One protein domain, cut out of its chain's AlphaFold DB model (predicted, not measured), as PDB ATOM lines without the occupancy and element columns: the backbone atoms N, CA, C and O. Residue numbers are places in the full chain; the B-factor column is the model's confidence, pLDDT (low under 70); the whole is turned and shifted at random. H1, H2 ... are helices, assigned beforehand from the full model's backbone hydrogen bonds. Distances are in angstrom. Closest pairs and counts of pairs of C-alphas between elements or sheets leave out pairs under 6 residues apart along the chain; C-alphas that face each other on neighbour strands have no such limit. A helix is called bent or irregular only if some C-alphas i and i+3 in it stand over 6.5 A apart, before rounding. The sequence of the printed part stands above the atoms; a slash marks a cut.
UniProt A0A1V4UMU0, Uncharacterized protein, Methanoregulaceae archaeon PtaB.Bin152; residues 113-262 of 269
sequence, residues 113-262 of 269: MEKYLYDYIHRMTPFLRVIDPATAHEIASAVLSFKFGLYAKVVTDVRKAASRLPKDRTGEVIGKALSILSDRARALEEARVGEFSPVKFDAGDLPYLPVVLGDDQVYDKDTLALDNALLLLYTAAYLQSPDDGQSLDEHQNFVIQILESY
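This is residues 113 to 262 of the 269 residues of an uncharacterized protein of Methanoregulaceae archaeon PtaB.Bin152 (UniProt A0A1V4UMU0). A rounded, compact cluster of helices is built round one core helix, H5, with the up-and-down bundle of H2, H3 and H4 packed on it through H2 and H4, while H3 lies beyond them, away from H5. On other sides of H5, H1 crosses it near its last residues, and the short H6 and H7 pack on it; a long link without a named element, residues 190 to 220, runs from the end of H4 to the start of H5 along the outside. The printed part has 150 residues with seven named helices, H1 to H7 in order along the chain, and no named strand; its class is all helix. The radius of gyration of the C-alphas is 14.1 A, and the C-alphas span 36 by 33 by 32 A along their three main axes.

H1, residues 113 to 128, touches H5, residues 221 to 240, with residues 121 to 128 alone; the closest C-alphas, those of Ile 121 and Thr 235, are 5.8 A apart, at a steep tilt of 68 degrees, only just short of about perpendicular. H5 is the hub and touches five other helices. H2, residues 133 to 147, touches H5 at a steep tilt of 43 degrees, opposite ways, closest at the C-alphas of Ala 136 and Ala 237, 4.7 A apart. H2 and H3, residues 151 to 162, form a hairpin at a shallow tilt of 22 degrees, with the C-alphas of Ala 142 and Val 154 closest at 4.5 A. H3 and H4, residues 169 to 189, form the next hairpin, at a shallow tilt of 17 degrees; the C-alphas of Tyr 151 and Ala 185 come closest, at 4.8 A. H2, H3 and H4 are an up-and-down bundle, each helix running against the one before it. H3 and H5 are apart, but H4 touches residues 225 to 233 of H5 at a steep tilt of 62 degrees, opposite ways, with the C-alphas of Ala 177 and Ala 229 closest at 4.3 A. H6, residues 245 to 249, touches H5 through residues 234 to 238 of H5, closest at the C-alphas of Tyr 238 and Gly 245, 5.7 A apart. H7, residues 253 to 260, touches H5 at a steep tilt of 44 degrees, opposite ways, with the C-alphas of Leu 231 and Val 255 closest at 6.3 A. H7 also touches residues 113 to 117 of H1, about perpendicular at 78 degrees; the C-alphas of Met 113 and Ile 256 are closest, at 6.2 A. In H2, H3, H4, H5, H6 and H7 every O i to N i+4 pair is within hydrogen-bond range; in H1 10 of 12 are.

H1 begins at C-alpha 113, (25.582, 17.622, -20.106), and is 21.1 A long; it has a kink of 28 degrees near residue 122 and is irregular, with C-alphas 123 and 126 7.3 A apart. H2 is 20.9 A long and H3 16.4 A. H4, the longest helix with 21 residues, measures 30.2 A and ends at C-alpha 189, (34.405, 23.850, -48.265). H5 measures 28.4 A, H6 6.1 A and H7 10.0 A, with C-alpha 260 at (22.613, 17.655, -25.902).

The two C-alphas farthest apart, those of Asp 216 and Asp 243, are 40.7 A apart, and those of Met 113 and Tyr 262, the first and last printed, 9.2 A. The printed part has no cut. The link from H4 to H5, 31 residues, is long; its C-alphas lie 10 to 24 A from the mean of all C-alphas. The mean pLDDT of the printed part is 92.5, and no printed residue is under 70.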
ATOM      1  N   MET A 113      24.639  17.687 -18.988       89.06
ATOM      2  CA  MET A 113      25.582  17.622 -20.106       89.06
ATOM      3  C   MET A 113      26.938  18.253 -19.785       89.06
ATOM      4  O   MET A 113      27.973  17.696 -20.145       89.06
ATOM      5  N   GLU A 114      26.953  19.391 -19.094       90.12
ATOM      6  CA  GLU A 114      28.186  20.051 -18.648       90.12
ATOM      7  C   GLU A 114      28.957  19.132 -17.690       90.12
ATOM      8  O   GLU A 114      30.154  18.898 -17.867       90.12
ATOM      9  N   LYS A 115      28.249  18.510 -16.742       90.88
ATOM     10  CA  LYS A 115      28.822  17.501 -15.847       90.88
ATOM     11  C   LYS A 115      29.364  16.293 -16.606       90.88
ATOM     12  O   LYS A 115      30.500  15.893 -16.374       90.88
ATOM     13  N   TYR A 116      28.581  15.744 -17.533       92.94
ATOM     14  CA  TYR A 116      29.002  14.611 -18.354       92.94
ATOM     15  C   TYR A 116      30.278  14.916 -19.152       92.94
ATOM     16  O   TYR A 116      31.194  14.092 -19.209       92.94
ATOM     17  N   LEU A 117      30.372  16.118 -19.728       93.81
ATOM     18  CA  LEU A 117      31.567  16.581 -20.426       93.81
ATOM     19  C   LEU A 117      32.776  16.644 -19.485       93.81
ATOM     20  O   LEU A 117      33.845  16.156 -19.846       93.81
ATOM     21  N   TYR A 118      32.628  17.203 -18.281       93.50
ATOM     22  CA  TYR A 118      33.725  17.264 -17.313       93.50
ATOM     23  C   TYR A 118      34.154  15.881 -16.812       93.50
ATOM     24  O   TYR A 118      35.356  15.622 -16.720       93.50
ATOM     25  N   ASP A 119      33.209  14.974 -16.565       93.81
ATOM     26  CA  ASP A 119      33.500  13.583 -16.204       93.81
ATOM     27  C   ASP A 119      34.279  12.879 -17.327       93.81
ATOM     28  O   ASP A 119      35.257  12.166 -17.075       93.81
ATOM     29  N   TYR A 120      33.901  13.130 -18.584       95.19
ATOM     30  CA  TYR A 120      34.623  12.637 -19.752       95.19
ATOM     31  C   TYR A 120      36.038  13.232 -19.862       95.19
ATOM     32  O   TYR A 120      37.005  12.479 -19.988       95.19
ATOM     33  N   ILE A 121      36.197  14.555 -19.739       94.31
ATOM     34  CA  ILE A 121      37.508  15.231 -19.737       94.31
ATOM     35  C   ILE A 121      38.407  14.650 -18.635       94.31
ATOM     36  O   ILE A 121      39.583  14.338 -18.864       94.31
ATOM     37  N   HIS A 122      37.851  14.439 -17.442       94.12
ATOM     38  CA  HIS A 122      38.573  13.850 -16.322       94.12
ATOM     39  C   HIS A 122      39.028  12.418 -16.636       94.12
ATOM     40  O   HIS A 122      40.213  12.100 -16.493       94.12
ATOM     41  N   ARG A 123      38.124  11.576 -17.159       95.00
ATOM     42  CA  ARG A 123      38.428  10.204 -17.600       95.00
ATOM     43  C   ARG A 123      39.530  10.162 -18.657       95.00
ATOM     44  O   ARG A 123      40.351   9.247 -18.639       95.00
ATOM     45  N   MET A 124      39.570  11.148 -19.554       95.38
ATOM     46  CA  MET A 124      40.532  11.183 -20.656       95.38
ATOM     47  C   MET A 124      41.904  11.758 -20.299       95.38
ATOM     48  O   MET A 124      42.872  11.532 -21.028       95.38
ATOM     49  N   THR A 125      42.026  12.421 -19.149       92.00
ATOM     50  CA  THR A 125      43.283  13.006 -18.657       92.00
ATOM     51  C   THR A 125      44.499  12.066 -18.748       92.00
ATOM     52  O   THR A 125      45.509  12.487 -19.313       92.00
ATOM     53  N   PRO A 126      44.479  10.813 -18.243       91.69
ATOM     54  CA  PRO A 126      45.653   9.937 -18.310       91.69
ATOM     55  C   PRO A 126      46.059   9.563 -19.741       91.69
ATOM     56  O   PRO A 126      47.250   9.430 -20.008       91.69
ATOM     57  N   PHE A 127      45.100   9.426 -20.658       91.75
ATOM     58  CA  PHE A 127      45.367   9.010 -22.036       91.75
ATOM     59  C   PHE A 127      45.936  10.144 -22.887       91.75
ATOM     60  O   PHE A 127      46.757   9.890 -23.763       91.75
ATOM     61  N   LEU A 128      45.506  11.384 -22.631       92.62
ATOM     62  CA  LEU A 128      45.804  12.543 -23.479       92.62
ATOM     63  C   LEU A 128      47.029  13.349 -23.030       92.62
ATOM     64  O   LEU A 128      47.492  14.205 -23.774       92.62
ATOM     65  N   ARG A 129      47.612  13.044 -21.862       89.94
ATOM     66  CA  ARG A 129      48.858  13.668 -21.359       89.94
ATOM     67  C   ARG A 129      50.074  13.508 -22.269       89.94
ATOM     68  O   ARG A 129      51.050  14.228 -22.099       89.94
ATOM     69  N   VAL A 130      50.041  12.544 -23.186       90.50
ATOM     70  CA  VAL A 130      51.121  12.301 -24.152       90.50
ATOM     71  C   VAL A 130      51.155  13.346 -25.277       90.50
ATOM     72  O   VAL A 130      52.162  13.461 -25.970       90.50
ATOM     73  N   ILE A 131      50.075  14.111 -25.465       93.00
ATOM     74  CA  ILE A 131      49.987  15.134 -26.509       93.00
ATOM     75  C   ILE A 131      50.727  16.385 -26.054       93.00
ATOM     76  O   ILE A 131      50.418  16.952 -25.010       93.00
ATOM     77  N   ASP A 132      51.711  16.811 -26.843       92.50
ATOM     78  CA  ASP A 132      52.478  18.009 -26.538       92.50
ATOM     79  C   ASP A 132      51.643  19.289 -26.753       92.50
ATOM     80  O   ASP A 132      50.744  19.307 -27.605       92.50
ATOM     81  N   PRO A 133      51.958  20.388 -26.043       92.31
ATOM     82  CA  PRO A 133      51.184  21.623 -26.131       92.31
ATOM     83  C   PRO A 133      51.097  22.228 -27.535       92.31
ATOM     84  O   PRO A 133      50.072  22.803 -27.892       92.31
ATOM     85  N   ALA A 134      52.134  22.081 -28.368       93.31
ATOM     86  CA  ALA A 134      52.110  22.632 -29.720       93.31
ATOM     87  C   ALA A 134      51.169  21.831 -30.630       93.31
ATOM     88  O   ALA A 134      50.485  22.412 -31.470       93.31
ATOM     89  N   THR A 135      51.105  20.508 -30.470       96.00
ATOM     90  CA  THR A 135      50.099  19.677 -31.142       96.00
ATOM     91  C   THR A 135      48.696  19.989 -30.631       96.00
ATOM     92  O   THR A 135      47.777  20.132 -31.436       96.00
ATOM     93  N   ALA A 136      48.528  20.163 -29.318       95.31
ATOM     94  CA  ALA A 136      47.249  20.532 -28.716       95.31
ATOM     95  C   ALA A 136      46.727  21.888 -29.217       95.31
ATOM     96  O   ALA A 136      45.534  22.011 -29.484       95.31
ATOM     97  N   HIS A 137      47.615  22.865 -29.418       96.00
ATOM     98  CA  HIS A 137      47.278  24.161 -30.006       96.00
ATOM     99  C   HIS A 137      46.722  24.029 -31.429       96.00
ATOM    100  O   HIS A 137      45.671  24.579 -31.754       96.00
ATOM    101  N   GLU A 138      47.376  23.240 -32.286       97.88
ATOM    102  CA  GLU A 138      46.884  23.007 -33.651       97.88
ATOM    103  C   GLU A 138      45.525  22.280 -33.641       97.88
ATOM    104  O   GLU A 138      44.653  22.581 -34.459       97.88
ATOM    105  N   ILE A 139      45.296  21.376 -32.677       97.88
ATOM    106  CA  ILE A 139      43.989  20.733 -32.467       97.88
ATOM    107  C   ILE A 139      42.934  21.761 -32.029       97.88
ATOM    108  O   ILE A 139      41.848  21.797 -32.611       97.88
ATOM    109  N   ALA A 140      43.241  22.617 -31.049       97.00
ATOM    110  CA  ALA A 140      42.342  23.670 -30.569       97.00
ATOM    111  C   ALA A 140      41.935  24.603 -31.716       97.00
ATOM    112  O   ALA A 140      40.751  24.846 -31.967       97.00
ATOM    113  N   SER A 141      42.939  25.048 -32.471       97.31
ATOM    114  CA  SER A 141      42.796  25.885 -33.650       97.31
ATOM    115  C   SER A 141      41.907  25.228 -34.711       97.31
ATOM    116  O   SER A 141      41.015  25.888 -35.251       97.31
ATOM    117  N   ALA A 142      42.078  23.928 -34.982       97.88
ATOM    118  CA  ALA A 142      41.239  23.184 -35.919       97.88
ATOM    119  C   ALA A 142      39.775  23.084 -35.451       97.88
ATOM    120  O   ALA A 142      38.869  23.363 -36.237       97.88
ATOM    121  N   VAL A 143      39.529  22.748 -34.181       97.56
ATOM    122  CA  VAL A 143      38.171  22.634 -33.614       97.56
ATOM    123  C   VAL A 143      37.437  23.976 -33.660       97.56
ATOM    124  O   VAL A 143      36.305  24.052 -34.143       97.56
ATOM    125  N   LEU A 144      38.087  25.057 -33.221       96.81
ATOM    126  CA  LEU A 144      37.497  26.397 -33.248       96.81
ATOM    127  C   LEU A 144      37.263  26.880 -34.685       96.81
ATOM    128  O   LEU A 144      36.199  27.413 -34.992       96.81
ATOM    129  N   SER A 145      38.212  26.639 -35.593       97.56
ATOM    130  CA  SER A 145      38.048  26.990 -37.010       97.56
ATOM    131  C   SER A 145      36.864  26.250 -37.636       97.56
ATOM    132  O   SER A 145      36.118  26.850 -38.406       97.56
ATOM    133  N   PHE A 146      36.643  24.984 -37.270       97.38
ATOM    134  CA  PHE A 146      35.497  24.210 -37.745       97.38
ATOM    135  C   PHE A 146      34.176  24.803 -37.251       97.38
ATOM    136  O   PHE A 146      33.271  25.026 -38.053       97.38
ATOM    137  N   LYS A 147      34.095  25.138 -35.957       95.56
ATOM    138  CA  LYS A 147      32.940  25.827 -35.364       95.56
ATOM    139  C   LYS A 147      32.605  27.127 -36.105       95.56
ATOM    140  O   LYS A 147      31.433  27.422 -36.318       95.56
ATOM    141  N   PHE A 148      33.617  27.902 -36.495       95.88
ATOM    142  CA  PHE A 148      33.435  29.176 -37.198       95.88
ATOM    143  C   PHE A 148      33.267  29.048 -38.719       95.88
ATOM    144  O   PHE A 148      33.169  30.065 -39.402       95.88
ATOM    145  N   GLY A 149      33.233  27.829 -39.265       95.38
ATOM    146  CA  GLY A 149      33.077  27.600 -40.703       95.38
ATOM    147  C   GLY A 149      34.321  27.928 -41.538       95.38
ATOM    148  O   GLY A 149      34.228  28.074 -42.751       95.38
ATOM    149  N   LEU A 150      35.495  28.045 -40.914       96.81
ATOM    150  CA  LEU A 150      36.773  28.313 -41.583       96.81
ATOM    151  C   LEU A 150      37.413  27.001 -42.074       96.81
ATOM    152  O   LEU A 150      38.501  26.620 -41.635       96.81
ATOM    153  N   TYR A 151      36.733  26.273 -42.960       96.38
ATOM    154  CA  TYR A 151      37.066  24.879 -43.275       96.38
ATOM    155  C   TYR A 151      38.427  24.686 -43.962       96.38
ATOM    156  O   TYR A 151      39.171  23.776 -43.590       96.38
ATOM    157  N   ALA A 152      38.831  25.574 -44.875       95.50
ATOM    158  CA  ALA A 152      40.186  25.552 -45.444       95.50
ATOM    159  C   ALA A 152      41.298  25.616 -44.369       95.50
ATOM    160  O   ALA A 152      42.344  24.960 -44.482       95.50
ATOM    161  N   LYS A 153      41.062  26.374 -43.288       96.75
ATOM    162  CA  LYS A 153      41.988  26.482 -42.155       96.75
ATOM    163  C   LYS A 153      42.007  25.198 -41.324       96.75
ATOM    164  O   LYS A 153      43.092  24.740 -40.976       96.75
ATOM    165  N   VAL A 154      40.848  24.567 -41.110       97.50
ATOM    166  CA  VAL A 154      40.746  23.255 -40.439       97.50
ATOM    167  C   VAL A 154      41.663  22.232 -41.104       97.50
ATOM    168  O   VAL A 154      42.481  21.618 -40.431       97.50
ATOM    169  N   VAL A 155      41.595  22.093 -42.433       96.38
ATOM    170  CA  VAL A 155      42.421  21.124 -43.181       96.38
ATOM    171  C   VAL A 155      43.922  21.390 -42.998       96.38
ATOM    172  O   VAL A 155      44.728  20.457 -42.953       96.38
ATOM    173  N   THR A 156      44.312  22.660 -42.891       96.75
ATOM    174  CA  THR A 156      45.710  23.059 -42.688       96.75
ATOM    175  C   THR A 156      46.195  22.718 -41.281       96.75
ATOM    176  O   THR A 156      47.249  22.096 -41.137       96.75
ATOM    177  N   ASP A 157      45.428  23.078 -40.256       96.06
ATOM    178  CA  ASP A 157      45.820  22.882 -38.856       96.06
ATOM    179  C   ASP A 157      45.765  21.400 -38.462       96.06
ATOM    180  O   ASP A 157      46.692  20.891 -37.832       96.06
ATOM    181  N   VAL A 158      44.775  20.653 -38.970       96.75
ATOM    182  CA  VAL A 158      44.721  19.190 -38.838       96.75
ATOM    183  C   VAL A 158      45.998  18.540 -39.373       96.75
ATOM    184  O   VAL A 158      46.566  17.664 -38.722       96.75
ATOM    185  N   ARG A 159      46.485  18.961 -40.547       96.50
ATOM    186  CA  ARG A 159      47.704  18.390 -41.140       96.50
ATOM    187  C   ARG A 159      48.928  18.628 -40.258       96.50
ATOM    188  O   ARG A 159      49.753  17.726 -40.108       96.50
ATOM    189  N   LYS A 160      49.053  19.826 -39.679       96.25
ATOM    190  CA  LYS A 160      50.145  20.144 -38.751       96.25
ATOM    191  C   LYS A 160      50.051  19.297 -37.485       96.25
ATOM    192  O   LYS A 160      51.050  18.678 -37.124       96.25
ATOM    193  N   ALA A 161      48.868  19.209 -36.873       96.25
ATOM    194  CA  ALA A 161      48.633  18.379 -35.694       96.25
ATOM    195  C   ALA A 161      48.980  16.906 -35.967       96.25
ATOM    196  O   ALA A 161      49.776  16.311 -35.247       96.25
ATOM    197  N   ALA A 162      48.472  16.345 -37.070       95.81
ATOM    198  CA  ALA A 162      48.699  14.953 -37.449       95.81
ATOM    199  C   ALA A 162      50.190  14.614 -37.629       95.81
ATOM    200  O   ALA A 162      50.615  13.510 -37.296       95.81
ATOM    201  N   SER A 163      51.005  15.562 -38.108       95.69
ATOM    202  CA  SER A 163      52.448  15.350 -38.314       95.69
ATOM    203  C   SER A 163      53.264  15.179 -37.026       95.69
ATOM    204  O   SER A 163      54.413  14.737 -37.090       95.69
ATOM    205  N   ARG A 164      52.688  15.532 -35.871       93.88
ATOM    206  CA  ARG A 164      53.351  15.549 -34.558       93.88
ATOM    207  C   ARG A 164      52.745  14.565 -33.561       93.88
ATOM    208  O   ARG A 164      53.212  14.484 -32.430       93.88
ATOM    209  N   LEU A 165      51.730  13.805 -33.974       95.00
ATOM    210  CA  LEU A 165      51.086  12.841 -33.093       95.00
ATOM    211  C   LEU A 165      52.072  11.765 -32.614       95.00
ATOM    212  O   LEU A 165      52.935  11.317 -33.381       95.00
ATOM    213  N   PRO A 166      51.932  11.313 -31.356       92.25
ATOM    214  CA  PRO A 166      52.702  10.189 -30.851       92.25
ATOM    215  C   PRO A 166      52.403   8.922 -31.661       92.25
ATOM    216  O   PRO A 166      51.313   8.736 -32.196       92.25
ATOM    217  N   LYS A 167      53.384   8.022 -31.756       91.88
ATOM    218  CA  LYS A 167      53.244   6.730 -32.456       91.88
ATOM    219  C   LYS A 167      52.736   5.639 -31.515       91.88
ATOM    220  O   LYS A 167      53.332   4.568 -31.420       91.88
ATOM    221  N   ASP A 168      51.689   5.954 -30.768       92.56
ATOM    222  CA  ASP A 168      51.023   5.055 -29.832       92.56
ATOM    223  C   ASP A 168      49.520   4.979 -30.134       92.56
ATOM    224  O   ASP A 168      49.021   5.611 -31.069       92.56
ATOM    225  N   ARG A 169      48.780   4.203 -29.331       92.88
ATOM    226  CA  ARG A 169      47.337   4.045 -29.538       92.88
ATOM    227  C   ARG A 169      46.586   5.372 -29.424       92.88
ATOM    228  O   ARG A 169      45.658   5.599 -30.191       92.88
ATOM    229  N   THR A 170      46.981   6.259 -28.512       93.38
ATOM    230  CA  THR A 170      46.346   7.577 -28.379       93.38
ATOM    231  C   THR A 170      46.526   8.396 -29.656       93.38
ATOM    232  O   THR A 170      45.558   8.967 -30.160       93.38
ATOM    233  N   GLY A 171      47.737   8.420 -30.215       94.50
ATOM    234  CA  GLY A 171      48.014   9.092 -31.478       94.50
ATOM    235  C   GLY A 171      47.242   8.499 -32.655       94.50
ATOM    236  O   GLY A 171      46.719   9.254 -33.469       94.50
ATOM    237  N   GLU A 172      47.075   7.177 -32.724       95.44
ATOM    238  CA  GLU A 172      46.226   6.538 -33.741       95.44
ATOM    239  C   GLU A 172      44.768   7.018 -33.661       95.44
ATOM    240  O   GLU A 172      44.187   7.408 -34.677       95.44
ATOM    241  N   VAL A 173      44.180   7.032 -32.459       96.88
ATOM    242  CA  VAL A 173      42.775   7.424 -32.252       96.88
ATOM    243  C   VAL A 173      42.565   8.909 -32.556       96.88
ATOM    244  O   VAL A 173      41.623   9.269 -33.266       96.88
ATOM    245  N   ILE A 174      43.463   9.783 -32.089       97.19
ATOM    246  CA  ILE A 174      43.414  11.217 -32.418       97.19
ATOM    247  C   ILE A 174      43.630  11.428 -33.919       97.19
ATOM    248  O   ILE A 174      42.957  12.261 -34.518       97.19
ATOM    249  N   GLY A 175      44.505  10.649 -34.556       97.25
ATOM    250  CA  GLY A 175      44.724  10.687 -36.001       97.25
ATOM    251  C   GLY A 175      43.462  10.349 -36.799       97.25
ATOM    252  O   GLY A 175      43.156  11.026 -37.786       97.25
ATOM    253  N   LYS A 176      42.677   9.361 -36.344       97.69
ATOM    254  CA  LYS A 176      41.353   9.071 -36.916       97.69
ATOM    255  C   LYS A 176      40.395  10.247 -36.728       97.69
ATOM    256  O   LYS A 176      39.795  10.684 -37.704       97.69
ATOM    257  N   ALA A 177      40.301  10.800 -35.517       98.00
ATOM    258  CA  ALA A 177      39.436  11.948 -35.231       98.00
ATOM    259  C   ALA A 177      39.783  13.175 -36.097       98.00
ATOM    260  O   ALA A 177      38.904  13.799 -36.689       98.00
ATOM    261  N   LEU A 178      41.076  13.477 -36.236       98.06
ATOM    262  CA  LEU A 178      41.591  14.520 -37.118       98.06
ATOM    263  C   LEU A 178      41.215  14.272 -38.585       98.06
ATOM    264  O   LEU A 178      40.787  15.197 -39.273       98.06
ATOM    265  N   SER A 179      41.338  13.032 -39.058       97.69
ATOM    266  CA  SER A 179      40.976  12.663 -40.433       97.69
ATOM    267  C   SER A 179      39.481  12.858 -40.687       97.69
ATOM    268  O   SER A 179      39.113  13.498 -41.669       97.69
ATOM    269  N   ILE A 180      38.632  12.412 -39.753       97.69
ATOM    270  CA  ILE A 180      37.175  12.595 -39.817       97.69
ATOM    271  C   ILE A 180      36.819  14.083 -39.912       97.69
ATOM    272  O   ILE A 180      36.053  14.488 -40.790       97.69
ATOM    273  N   LEU A 181      37.420  14.912 -39.051       97.56
ATOM    274  CA  LEU A 181      37.208  16.358 -39.048       97.56
ATOM    275  C   LEU A 181      37.672  17.013 -40.361       97.56
ATOM    276  O   LEU A 181      36.958  17.841 -40.926       97.56
ATOM    277  N   SER A 182      38.857  16.645 -40.857       96.62
ATOM    278  CA  SER A 182      39.430  17.195 -42.092       96.62
ATOM    279  C   SER A 182      38.614  16.825 -43.329       96.62
ATOM    280  O   SER A 182      38.394  17.681 -44.185       96.62
ATOM    281  N   ASP A 183      38.173  15.575 -43.445       96.44
ATOM    282  CA  ASP A 183      37.353  15.133 -44.576       96.44
ATOM    283  C   ASP A 183      36.015  15.867 -44.588       96.44
ATOM    284  O   ASP A 183      35.592  16.373 -45.629       96.44
ATOM    285  N   ARG A 184      35.391  16.024 -43.411       95.56
ATOM    286  CA  ARG A 184      34.157  16.798 -43.298       95.56
ATOM    287  C   ARG A 184      34.366  18.268 -43.646       95.56
ATOM    288  O   ARG A 184      33.553  18.840 -44.365       95.56
ATOM    289  N   ALA A 185      35.442  18.879 -43.159       95.62
ATOM    290  CA  ALA A 185      35.777  20.257 -43.492       95.62
ATOM    291  C   ALA A 185      35.971  20.432 -45.008       95.62
ATOM    292  O   ALA A 185      35.411  21.355 -45.590       95.62
ATOM    293  N   ARG A 186      36.685  19.514 -45.674       95.06
ATOM    294  CA  ARG A 186      36.866  19.554 -47.133       95.06
ATOM    295  C   ARG A 186      35.535  19.445 -47.880       95.06
ATOM    296  O   ARG A 186      35.296  20.228 -48.791       95.06
ATOM    297  N   ALA A 187      34.664  18.520 -47.477       93.88
ATOM    298  CA  ALA A 187      33.343  18.381 -48.083       93.88
ATOM    299  C   ALA A 187      32.509  19.667 -47.951       93.88
ATOM    300  O   ALA A 187      31.882  20.097 -48.917       93.88
ATOM    301  N   LEU A 188      32.536  20.311 -46.778       93.00
ATOM    302  CA  LEU A 188      31.810  21.560 -46.533       93.00
ATOM    303  C   LEU A 188      32.396  22.750 -47.310       93.00
ATOM    304  O   LEU A 188      31.626  23.541 -47.851       93.00
ATOM    305  N   GLU A 189      33.722  22.847 -47.426       92.12
ATOM    306  CA  GLU A 189      34.405  23.850 -48.265       92.12
ATOM    307  C   GLU A 189      33.990  23.724 -49.741       92.12
ATOM    308  O   GLU A 189      33.756  24.719 -50.422       92.12
ATOM    309  N   GLU A 190      33.842  22.490 -50.232       92.94
ATOM    310  CA  GLU A 190      33.415  22.187 -51.604       92.94
ATOM    311  C   GLU A 190      31.883  22.175 -51.783       92.94
ATOM    312  O   GLU A 190      31.387  21.786 -52.842       92.94
ATOM    313  N   ALA A 191      31.121  22.586 -50.761       89.56
ATOM    314  CA  ALA A 191      29.656  22.585 -50.730       89.56
ATOM    315  C   ALA A 191      29.003  21.213 -51.024       89.56
ATOM    316  O   ALA A 191      27.859  21.134 -51.484       89.56
ATOM    317  N   ARG A 192      29.704  20.112 -50.731       85.56
ATOM    318  CA  ARG A 192      29.200  18.743 -50.890       85.56
ATOM    319  C   ARG A 192      28.429  18.312 -49.651       85.56
ATOM    320  O   ARG A 192      28.977  17.813 -48.668       85.56
ATOM    321  N   VAL A 193      27.118  18.523 -49.699       73.50
ATOM    322  CA  VAL A 193      26.208  18.163 -48.607       73.50
ATOM    323  C   VAL A 193      26.076  16.641 -48.514       73.50
ATOM    324  O   VAL A 193      25.704  15.986 -49.484       73.50
ATOM    325  N   GLY A 194      26.350  16.084 -47.333       73.25
ATOM    326  CA  GLY A 194      26.164  14.655 -47.042       73.25
ATOM    327  C   GLY A 194      27.385  13.769 -47.293       73.25
ATOM    328  O   GLY A 194      27.312  12.576 -47.030       73.25
ATOM    329  N   GLU A 195      28.513  14.326 -47.742       84.75
ATOM    330  CA  GLU A 195      29.770  13.575 -47.814       84.75
ATOM    331  C   GLU A 195      30.445  13.568 -46.430       84.75
ATOM    332  O   GLU A 195      30.633  14.612 -45.789       84.75
ATOM    333  N   PHE A 196      30.752  12.366 -45.942       88.12
ATOM    334  CA  PHE A 196      31.401  12.112 -44.659       88.12
ATOM    335  C   PHE A 196      32.687  11.310 -44.860       88.12
ATOM    336  O   PHE A 196      32.932  10.749 -45.930       88.12
ATOM    337  N   SER A 197      33.525  11.275 -43.824       89.06
ATOM    338  CA  SER A 197      34.792  10.553 -43.880       89.06
ATOM    339  C   SER A 197      34.569   9.045 -44.044       89.06
ATOM    340  O   SER A 197      33.721   8.472 -43.356       89.06
ATOM    341  N   PRO A 198      35.366   8.359 -44.883       88.88
ATOM    342  CA  PRO A 198      35.398   6.899 -44.906       88.88
ATOM    343  C   PRO A 198      36.053   6.308 -43.645       88.88
ATOM    344  O   PRO A 198      35.938   5.106 -43.401       88.88
ATOM    345  N   VAL A 199      36.762   7.124 -42.854       93.25
ATOM    346  CA  VAL A 199      37.404   6.701 -41.609       93.25
ATOM    347  C   VAL A 199      36.345   6.502 -40.531       93.25
ATOM    348  O   VAL A 199      35.506   7.369 -40.299       93.25
ATOM    349  N   LYS A 200      36.407   5.361 -39.838       92.00
ATOM    350  CA  LYS A 200      35.492   5.022 -38.742       92.00
ATOM    351  C   LYS A 200      36.265   4.626 -37.492       92.00
ATOM    352  O   LYS A 200      37.370   4.082 -37.575       92.00
ATOM    353  N   PHE A 201      35.656   4.892 -36.343       94.38
ATOM    354  CA  PHE A 201      36.116   4.335 -35.080       94.38
ATOM    355  C   PHE A 201      35.782   2.842 -35.009       94.38
ATOM    356  O   PHE A 201      34.730   2.406 -35.479       94.38
ATOM    357  N   ASP A 202      36.699   2.062 -34.447       91.88
ATOM    358  CA  ASP A 202      36.555   0.623 -34.238       91.88
ATOM    359  C   ASP A 202      36.347   0.282 -32.753       91.88
ATOM    360  O   ASP A 202      36.359   1.150 -31.878       91.88
ATOM    361  N   ALA A 203      36.148  -1.003 -32.450       89.44
ATOM    362  CA  ALA A 203      35.897  -1.462 -31.084       89.44
ATOM    363  C   ALA A 203      37.046  -1.134 -30.106       89.44
ATOM    364  O   ALA A 203      36.809  -0.988 -28.909       89.44
ATOM    365  N   GLY A 204      38.282  -1.001 -30.600       89.88
ATOM    366  CA  GLY A 204      39.437  -0.614 -29.792       89.88
ATOM    367  C   GLY A 204      39.486   0.882 -29.471       89.88
ATOM    368  O   GLY A 204      40.238   1.285 -28.587       89.88
ATOM    369  N   ASP A 205      38.687   1.701 -30.159       94.44
ATOM    370  CA  ASP A 205      38.611   3.148 -29.938       94.44
ATOM    371  C   ASP A 205      37.576   3.519 -28.868       94.44
ATOM    372  O   ASP A 205      37.674   4.592 -28.280       94.44
ATOM    373  N   LEU A 206      36.626   2.626 -28.560       92.62
ATOM    374  CA  LEU A 206      35.527   2.864 -27.611       92.62
ATOM    375  C   LEU A 206      35.954   3.474 -26.261       92.62
ATOM    376  O   LEU A 206      35.252   4.369 -25.795       92.62
ATOM    377  N   PRO A 207      37.085   3.082 -25.631       93.81
ATOM    378  CA  PRO A 207      37.522   3.698 -24.374       93.81
ATOM    379  C   PRO A 207      37.807   5.205 -24.473       93.81
ATOM    380  O   PRO A 207      37.753   5.906 -23.463       93.81
ATOM    381  N   TYR A 208      38.112   5.695 -25.675       95.31
ATOM    382  CA  TYR A 208      38.415   7.096 -25.956       95.31
ATOM    383  C   TYR A 208      37.179   7.902 -26.341       95.31
ATOM    384  O   TYR A 208      37.264   9.122 -26.385       95.31
ATOM    385  N   LEU A 209      36.052   7.259 -26.656       95.31
ATOM    386  CA  LEU A 209      34.886   7.965 -27.173       95.31
ATOM    387  C   LEU A 209      33.979   8.435 -26.027       95.31
ATOM    388  O   LEU A 209      33.760   7.695 -25.061       95.31
ATOM    389  N   PRO A 210      33.432   9.657 -26.110       92.88
ATOM    390  CA  PRO A 210      32.433  10.125 -25.161       92.88
ATOM    391  C   PRO A 210      31.109   9.397 -25.380       92.88
ATOM    392  O   PRO A 210      30.596   8.794 -24.445       92.88
ATOM    393  N   VAL A 211      30.592   9.381 -26.610       93.25
ATOM    394  CA  VAL A 211      29.265   8.847 -26.924       93.25
ATOM    395  C   VAL A 211      29.395   7.441 -27.506       93.25
ATOM    396  O   VAL A 211      29.833   7.256 -28.644       93.25
ATOM    397  N   VAL A 212      28.992   6.441 -26.723       91.31
ATOM    398  CA  VAL A 212      28.943   5.031 -27.131       91.31
ATOM    399  C   VAL A 212      27.502   4.551 -27.012       91.31
ATOM    400  O   VAL A 212      26.977   4.433 -25.907       91.31
ATOM    401  N   LEU A 213      26.867   4.298 -28.155       88.06
ATOM    402  CA  LEU A 213      25.465   3.891 -28.263       88.06
ATOM    403  C   LEU A 213      25.358   2.516 -28.929       88.06
ATOM    404  O   LEU A 213      26.231   2.134 -29.712       88.06
ATOM    405  N   GLY A 214      24.287   1.780 -28.620       81.44
ATOM    406  CA  GLY A 214      23.958   0.540 -29.326       81.44
ATOM    407  C   GLY A 214      23.602   0.808 -30.790       81.44
ATOM    408  O   GLY A 214      23.092   1.877 -31.117       81.44
ATOM    409  N   ASP A 215      23.849  -0.156 -31.683       77.31
ATOM    410  CA  ASP A 215      23.554  -0.025 -33.122       77.31
ATOM    411  C   ASP A 215      22.080   0.317 -33.415       77.31
ATOM    412  O   ASP A 215      21.777   0.923 -34.439       77.31
ATOM    413  N   ASP A 216      21.174  -0.058 -32.513       77.75
ATOM    414  CA  ASP A 216      19.737   0.216 -32.545       77.75
ATOM    415  C   ASP A 216      19.369   1.654 -32.144       77.75
ATOM    416  O   ASP A 216      18.283   2.126 -32.474       77.75
ATOM    417  N   GLN A 217      20.272   2.362 -31.464       79.06
ATOM    418  CA  GLN A 217      20.081   3.736 -30.995       79.06
ATOM    419  C   GLN A 217      20.747   4.778 -31.909       79.06
ATOM    420  O   GLN A 217      20.560   5.979 -31.715       79.06
ATOM    421  N   VAL A 218      21.535   4.345 -32.902       81.38
ATOM    422  CA  VAL A 218      22.270   5.247 -33.797       81.38
ATOM    423  C   VAL A 218      21.455   5.539 -35.053       81.38
ATOM    424  O   VAL A 218      21.356   4.708 -35.951       81.38
ATOM    425  N   TYR A 219      20.916   6.758 -35.137       77.69
ATOM    426  CA  TYR A 219      20.200   7.227 -36.327       77.69
ATOM    427  C   TYR A 219      21.132   7.404 -37.538       77.69
ATOM    428  O   TYR A 219      20.811   6.965 -38.640       77.69
ATOM    429  N   ASP A 220      22.301   8.012 -37.326       85.81
ATOM    430  CA  ASP A 220      23.320   8.224 -38.356       85.81
ATOM    431  C   ASP A 220      24.724   7.970 -37.783       85.81
ATOM    432  O   ASP A 220      25.216   8.703 -36.919       85.81
ATOM    433  N   LYS A 221      25.375   6.911 -38.280       87.88
ATOM    434  CA  LYS A 221      26.710   6.486 -37.836       87.88
ATOM    435  C   LYS A 221      27.806   7.470 -38.234       87.88
ATOM    436  O   LYS A 221      28.809   7.558 -37.528       87.88
ATOM    437  N   ASP A 222      27.640   8.182 -39.344       90.50
ATOM    438  CA  ASP A 222      28.666   9.089 -39.850       90.50
ATOM    439  C   ASP A 222      28.622  10.430 -39.100       90.50
ATOM    440  O   ASP A 222      29.670  10.964 -38.726       90.50
ATOM    441  N   THR A 223      27.420  10.915 -38.764       91.88
ATOM    442  CA  THR A 223      27.243  12.051 -37.840       91.88
ATOM    443  C   THR A 223      27.787  11.726 -36.445       91.88
ATOM    444  O   THR A 223      28.588  12.494 -35.915       91.88
ATOM    445  N   LEU A 224      27.473  10.548 -35.887       93.88
ATOM    446  CA  LEU A 224      28.016  10.129 -34.587       93.88
ATOM    447  C   LEU A 224      29.552  10.063 -34.585       93.88
ATOM    448  O   LEU A 224      30.194  10.429 -33.599       93.88
ATOM    449  N   ALA A 225      30.163   9.593 -35.677       95.12
ATOM    450  CA  ALA A 225      31.617   9.546 -35.798       95.12
ATOM    451  C   ALA A 225      32.236  10.953 -35.793       95.12
ATOM    452  O   ALA A 225      33.249  11.173 -35.127       95.12
ATOM    453  N   LEU A 226      31.619  11.911 -36.489       96.31
ATOM    454  CA  LEU A 226      32.052  13.309 -36.485       96.31
ATOM    455  C   LEU A 226      31.917  13.948 -35.099       96.31
ATOM    456  O   LEU A 226      32.852  14.603 -34.641       96.31
ATOM    457  N   ASP A 227      30.793  13.736 -34.424       96.50
ATOM    458  CA  ASP A 227      30.534  14.303 -33.100       96.50
ATOM    459  C   ASP A 227      31.514  13.763 -32.057       96.50
ATOM    460  O   ASP A 227      32.133  14.529 -31.313       96.50
ATOM    461  N   ASN A 228      31.755  12.449 -32.062       97.31
ATOM    462  CA  ASN A 228      32.782  11.832 -31.228       97.31
ATOM    463  C   ASN A 228      34.188  12.362 -31.551       97.31
ATOM    464  O   ASN A 228      34.970  12.612 -30.632       97.31
ATOM    465  N   ALA A 229      34.511  12.570 -32.833       97.88
ATOM    466  CA  ALA A 229      35.782  13.161 -33.234       97.88
ATOM    467  C   ALA A 229      35.932  14.593 -32.696       97.88
ATOM    468  O   ALA A 229      36.956  14.912 -32.095       97.88
ATOM    469  N   LEU A 230      34.909  15.438 -32.840       97.81
ATOM    470  CA  LEU A 230      34.904  16.811 -32.326       97.81
ATOM    471  C   LEU A 230      35.068  16.855 -30.804       97.81
ATOM    472  O   LEU A 230      35.888  17.622 -30.303       97.81
ATOM    473  N   LEU A 231      34.340  16.011 -30.072       97.69
ATOM    474  CA  LEU A 231      34.411  15.950 -28.612       97.69
ATOM    475  C   LEU A 231      35.774  15.449 -28.113       97.69
ATOM    476  O   LEU A 231      36.322  15.992 -27.148       97.69
ATOM    477  N   LEU A 232      36.354  14.439 -28.769       97.75
ATOM    478  CA  LEU A 232      37.692  13.939 -28.444       97.75
ATOM    479  C   LEU A 232      38.772  14.994 -28.718       97.75
ATOM    480  O   LEU A 232      39.626  15.227 -27.864       97.75
ATOM    481  N   LEU A 233      38.716  15.661 -29.874       98.00
ATOM    482  CA  LEU A 233      39.668  16.713 -30.235       98.00
ATOM    483  C   LEU A 233      39.548  17.930 -29.314       98.00
ATOM    484  O   LEU A 233      40.566  18.429 -28.839       98.00
ATOM    485  N   TYR A 234      38.323  18.357 -28.993       97.75
ATOM    486  CA  TYR A 234      38.083  19.403 -27.997       97.75
ATOM    487  C   TYR A 234      38.708  19.036 -26.650       97.75
ATOM    488  O   TYR A 234      39.392  19.851 -26.043       97.75
ATOM    489  N   THR A 235      38.532  17.792 -26.204       96.50
ATOM    490  CA  THR A 235      39.065  17.320 -24.920       96.50
ATOM    491  C   THR A 235      40.593  17.279 -24.910       96.50
ATOM    492  O   THR A 235      41.212  17.698 -23.932       96.50
ATOM    493  N   ALA A 236      41.219  16.833 -26.004       96.00
ATOM    494  CA  ALA A 236      42.674  16.860 -26.156       96.00
ATOM    495  C   ALA A 236      43.225  18.290 -26.118       96.00
ATOM    496  O   ALA A 236      44.185  18.560 -25.395       96.00
ATOM    497  N   ALA A 237      42.582  19.209 -26.840       95.50
ATOM    498  CA  ALA A 237      42.925  20.625 -26.841       95.50
ATOM    499  C   ALA A 237      42.748  21.269 -25.457       95.50
ATOM    500  O   ALA A 237      43.662  21.923 -24.969       95.50
ATOM    501  N   TYR A 238      41.611  21.035 -24.798       93.94
ATOM    502  CA  TYR A 238      41.282  21.620 -23.497       93.94
ATOM    503  C   TYR A 238      42.266  21.196 -22.401       93.94
ATOM    504  O   TYR A 238      42.633  21.994 -21.544       93.94
ATOM    505  N   LEU A 239      42.717  19.939 -22.431       91.81
ATOM    506  CA  LEU A 239      43.640  19.410 -21.427       91.81
ATOM    507  C   LEU A 239      45.097  19.822 -21.648       91.81
ATOM    508  O   LEU A 239      45.838  19.905 -20.669       91.81
ATOM    509  N   GLN A 240      45.527  19.994 -22.903       92.31
ATOM    510  CA  GLN A 240      46.952  20.120 -23.242       92.31
ATOM    511  C   GLN A 240      47.339  21.445 -23.909       92.31
ATOM    512  O   GLN A 240      48.534  21.704 -24.035       92.31
ATOM    513  N   SER A 241      46.387  22.301 -24.304       89.25
ATOM    514  CA  SER A 241      46.680  23.645 -24.822       89.25
ATOM    515  C   SER A 241      46.430  24.721 -23.754       89.25
ATOM    516  O   SER A 241      45.301  25.197 -23.611       89.25
ATOM    517  N   PRO A 242      47.456  25.133 -22.984       80.50
ATOM    518  CA  PRO A 242      47.293  26.161 -21.956       80.50
ATOM    519  C   PRO A 242      46.925  27.526 -22.549       80.50
ATOM    520  O   PRO A 242      46.168  28.272 -21.932       80.50
ATOM    521  N   ASP A 243      47.423  27.831 -23.750       80.62
ATOM    522  CA  ASP A 243      47.232  29.130 -24.402       80.62
ATOM    523  C   ASP A 243      45.818  29.289 -24.986       80.62
ATOM    524  O   ASP A 243      45.300  30.403 -25.060       80.62
ATOM    525  N   ASP A 244      45.162  28.181 -25.353       82.25
ATOM    526  CA  ASP A 244      43.806  28.194 -25.919       82.25
ATOM    527  C   ASP A 244      42.711  27.894 -24.888       82.25
ATOM    528  O   ASP A 244      41.527  27.941 -25.226       82.25
ATOM    529  N   GLY A 245      43.074  27.597 -23.635       79.50
ATOM    530  CA  GLY A 245      42.131  27.182 -22.593       79.50
ATOM    531  C   GLY A 245      40.979  28.171 -22.394       79.50
ATOM    532  O   GLY A 245      39.823  27.757 -22.350       79.50
ATOM    533  N   GLN A 246      41.272  29.478 -22.366       80.44
ATOM    534  CA  GLN A 246      40.241  30.517 -22.260       80.44
ATOM    535  C   GLN A 246      39.301  30.516 -23.477       80.44
ATOM    536  O   GLN A 246      38.083  30.523 -23.317       80.44
ATOM    537  N   SER A 247      39.853  30.463 -24.691       82.00
ATOM    538  CA  SER A 247      39.066  30.447 -25.931       82.00
ATOM    539  C   SER A 247      38.176  29.205 -26.033       82.00
ATOM    540  O   SER A 247      37.056  29.279 -26.537       82.00
ATOM    541  N   LEU A 248      38.664  28.051 -25.568       87.19
ATOM    542  CA  LEU A 248      37.897  26.805 -25.537       87.19
ATOM    543  C   LEU A 248      36.761  26.875 -24.513       87.19
ATOM    544  O   LEU A 248      35.646  26.477 -24.843       87.19
ATOM    545  N   ASP A 249      37.012  27.441 -23.331       85.62
ATOM    546  CA  ASP A 249      36.007  27.642 -22.280       85.62
ATOM    547  C   ASP A 249      34.883  28.589 -22.741       85.62
ATOM    548  O   ASP A 249      33.703  28.238 -22.704       85.62
ATOM    549  N   GLU A 250      35.237  29.733 -23.343       85.50
ATOM    550  CA  GLU A 250      34.286  30.689 -23.941       85.50
ATOM    551  C   GLU A 250      33.427  30.069 -25.061       85.50
ATOM    552  O   GLU A 250      32.371  30.587 -25.451       85.50
ATOM    553  N   HIS A 251      33.879  28.950 -25.620       90.81
ATOM    554  CA  HIS A 251      33.243  28.267 -26.732       90.81
ATOM    555  C   HIS A 251      32.733  26.866 -26.405       90.81
ATOM    556  O   HIS A 251      32.204  26.223 -27.314       90.81
ATOM    557  N   GLN A 252      32.767  26.459 -25.134       91.38
ATOM    558  CA  GLN A 252      32.352  25.143 -24.644       91.38
ATOM    559  C   GLN A 252      30.893  24.805 -24.985       91.38
ATOM    560  O   GLN A 252      30.572  23.652 -25.267       91.38
ATOM    561  N   ASN A 253      30.015  25.809 -25.083       91.69
ATOM    562  CA  ASN A 253      28.626  25.617 -25.519       91.69
ATOM    563  C   ASN A 253      28.503  24.881 -26.864       91.69
ATOM    564  O   ASN A 253      27.501  24.216 -27.097       91.69
ATOM    565  N   PHE A 254      29.510  24.967 -27.740       93.12
ATOM    566  CA  PHE A 254      29.537  24.217 -28.998       93.12
ATOM    567  C   PHE A 254      29.537  22.702 -28.767       93.12
ATOM    568  O   PHE A 254      28.725  21.994 -29.352       93.12
ATOM    569  N   VAL A 255      30.407  22.205 -27.885       94.44
ATOM    570  CA  VAL A 255      30.478  20.769 -27.581       94.44
ATOM    571  C   VAL A 255      29.345  20.310 -26.670       94.44
ATOM    572  O   VAL A 255      28.879  19.182 -26.808       94.44
ATOM    573  N   ILE A 256      28.838  21.189 -25.800       93.69
ATOM    574  CA  ILE A 256      27.637  20.904 -25.003       93.69
ATOM    575  C   ILE A 256      26.422  20.719 -25.921       93.69
ATOM    576  O   ILE A 256      25.686  19.757 -25.750       93.69
ATOM    577  N   GLN A 257      26.241  21.562 -26.944       92.62
ATOM    578  CA  GLN A 257      25.153  21.404 -27.920       92.62
ATOM    579  C   GLN A 257      25.231  20.089 -28.706       92.62
ATOM    580  O   GLN A 257      24.192  19.515 -29.025       92.62
ATOM    581  N   ILE A 258      26.439  19.596 -28.995       93.50
ATOM    582  CA  ILE A 258      26.619  18.264 -29.588       93.50
ATOM    583  C   ILE A 258      26.119  17.195 -28.609       93.50
ATOM    584  O   ILE A 258      25.276  16.381 -28.974       93.50
ATOM    585  N   LEU A 259      26.582  17.224 -27.354       93.88
ATOM    586  CA  LEU A 259      26.175  16.262 -26.320       93.88
ATOM    587  C   LEU A 259      24.672  16.295 -26.025       93.88
ATOM    588  O   LEU A 259      24.074  15.247 -25.800       93.88
ATOM    589  N   GLU A 260      24.053  17.471 -26.091       91.88
ATOM    590  CA  GLU A 260      22.613  17.655 -25.902       91.88
ATOM    591  C   GLU A 260      21.773  16.817 -26.870       91.88
ATOM    592  O   GLU A 260      20.748  16.256 -26.480       91.88
ATOM    593  N   SER A 261      22.233  16.642 -28.114       89.88
ATOM    594  CA  SER A 261      21.554  15.777 -29.089       89.88
ATOM    595  C   SER A 261      21.533  14.294 -28.683       89.88
ATOM    596  O   SER A 261      20.718  13.522 -29.187       89.88
ATOM    597  N   TYR A 262      22.375  13.910 -27.718       90.75
ATOM    598  CA  TYR A 262      22.509  12.557 -27.188       90.75
ATOM    599  C   TYR A 262      21.976  12.402 -25.757       90.75
ATOM    600  O   TYR A 262      22.090  11.311 -25.194       90.75
TER     601      TYR A 262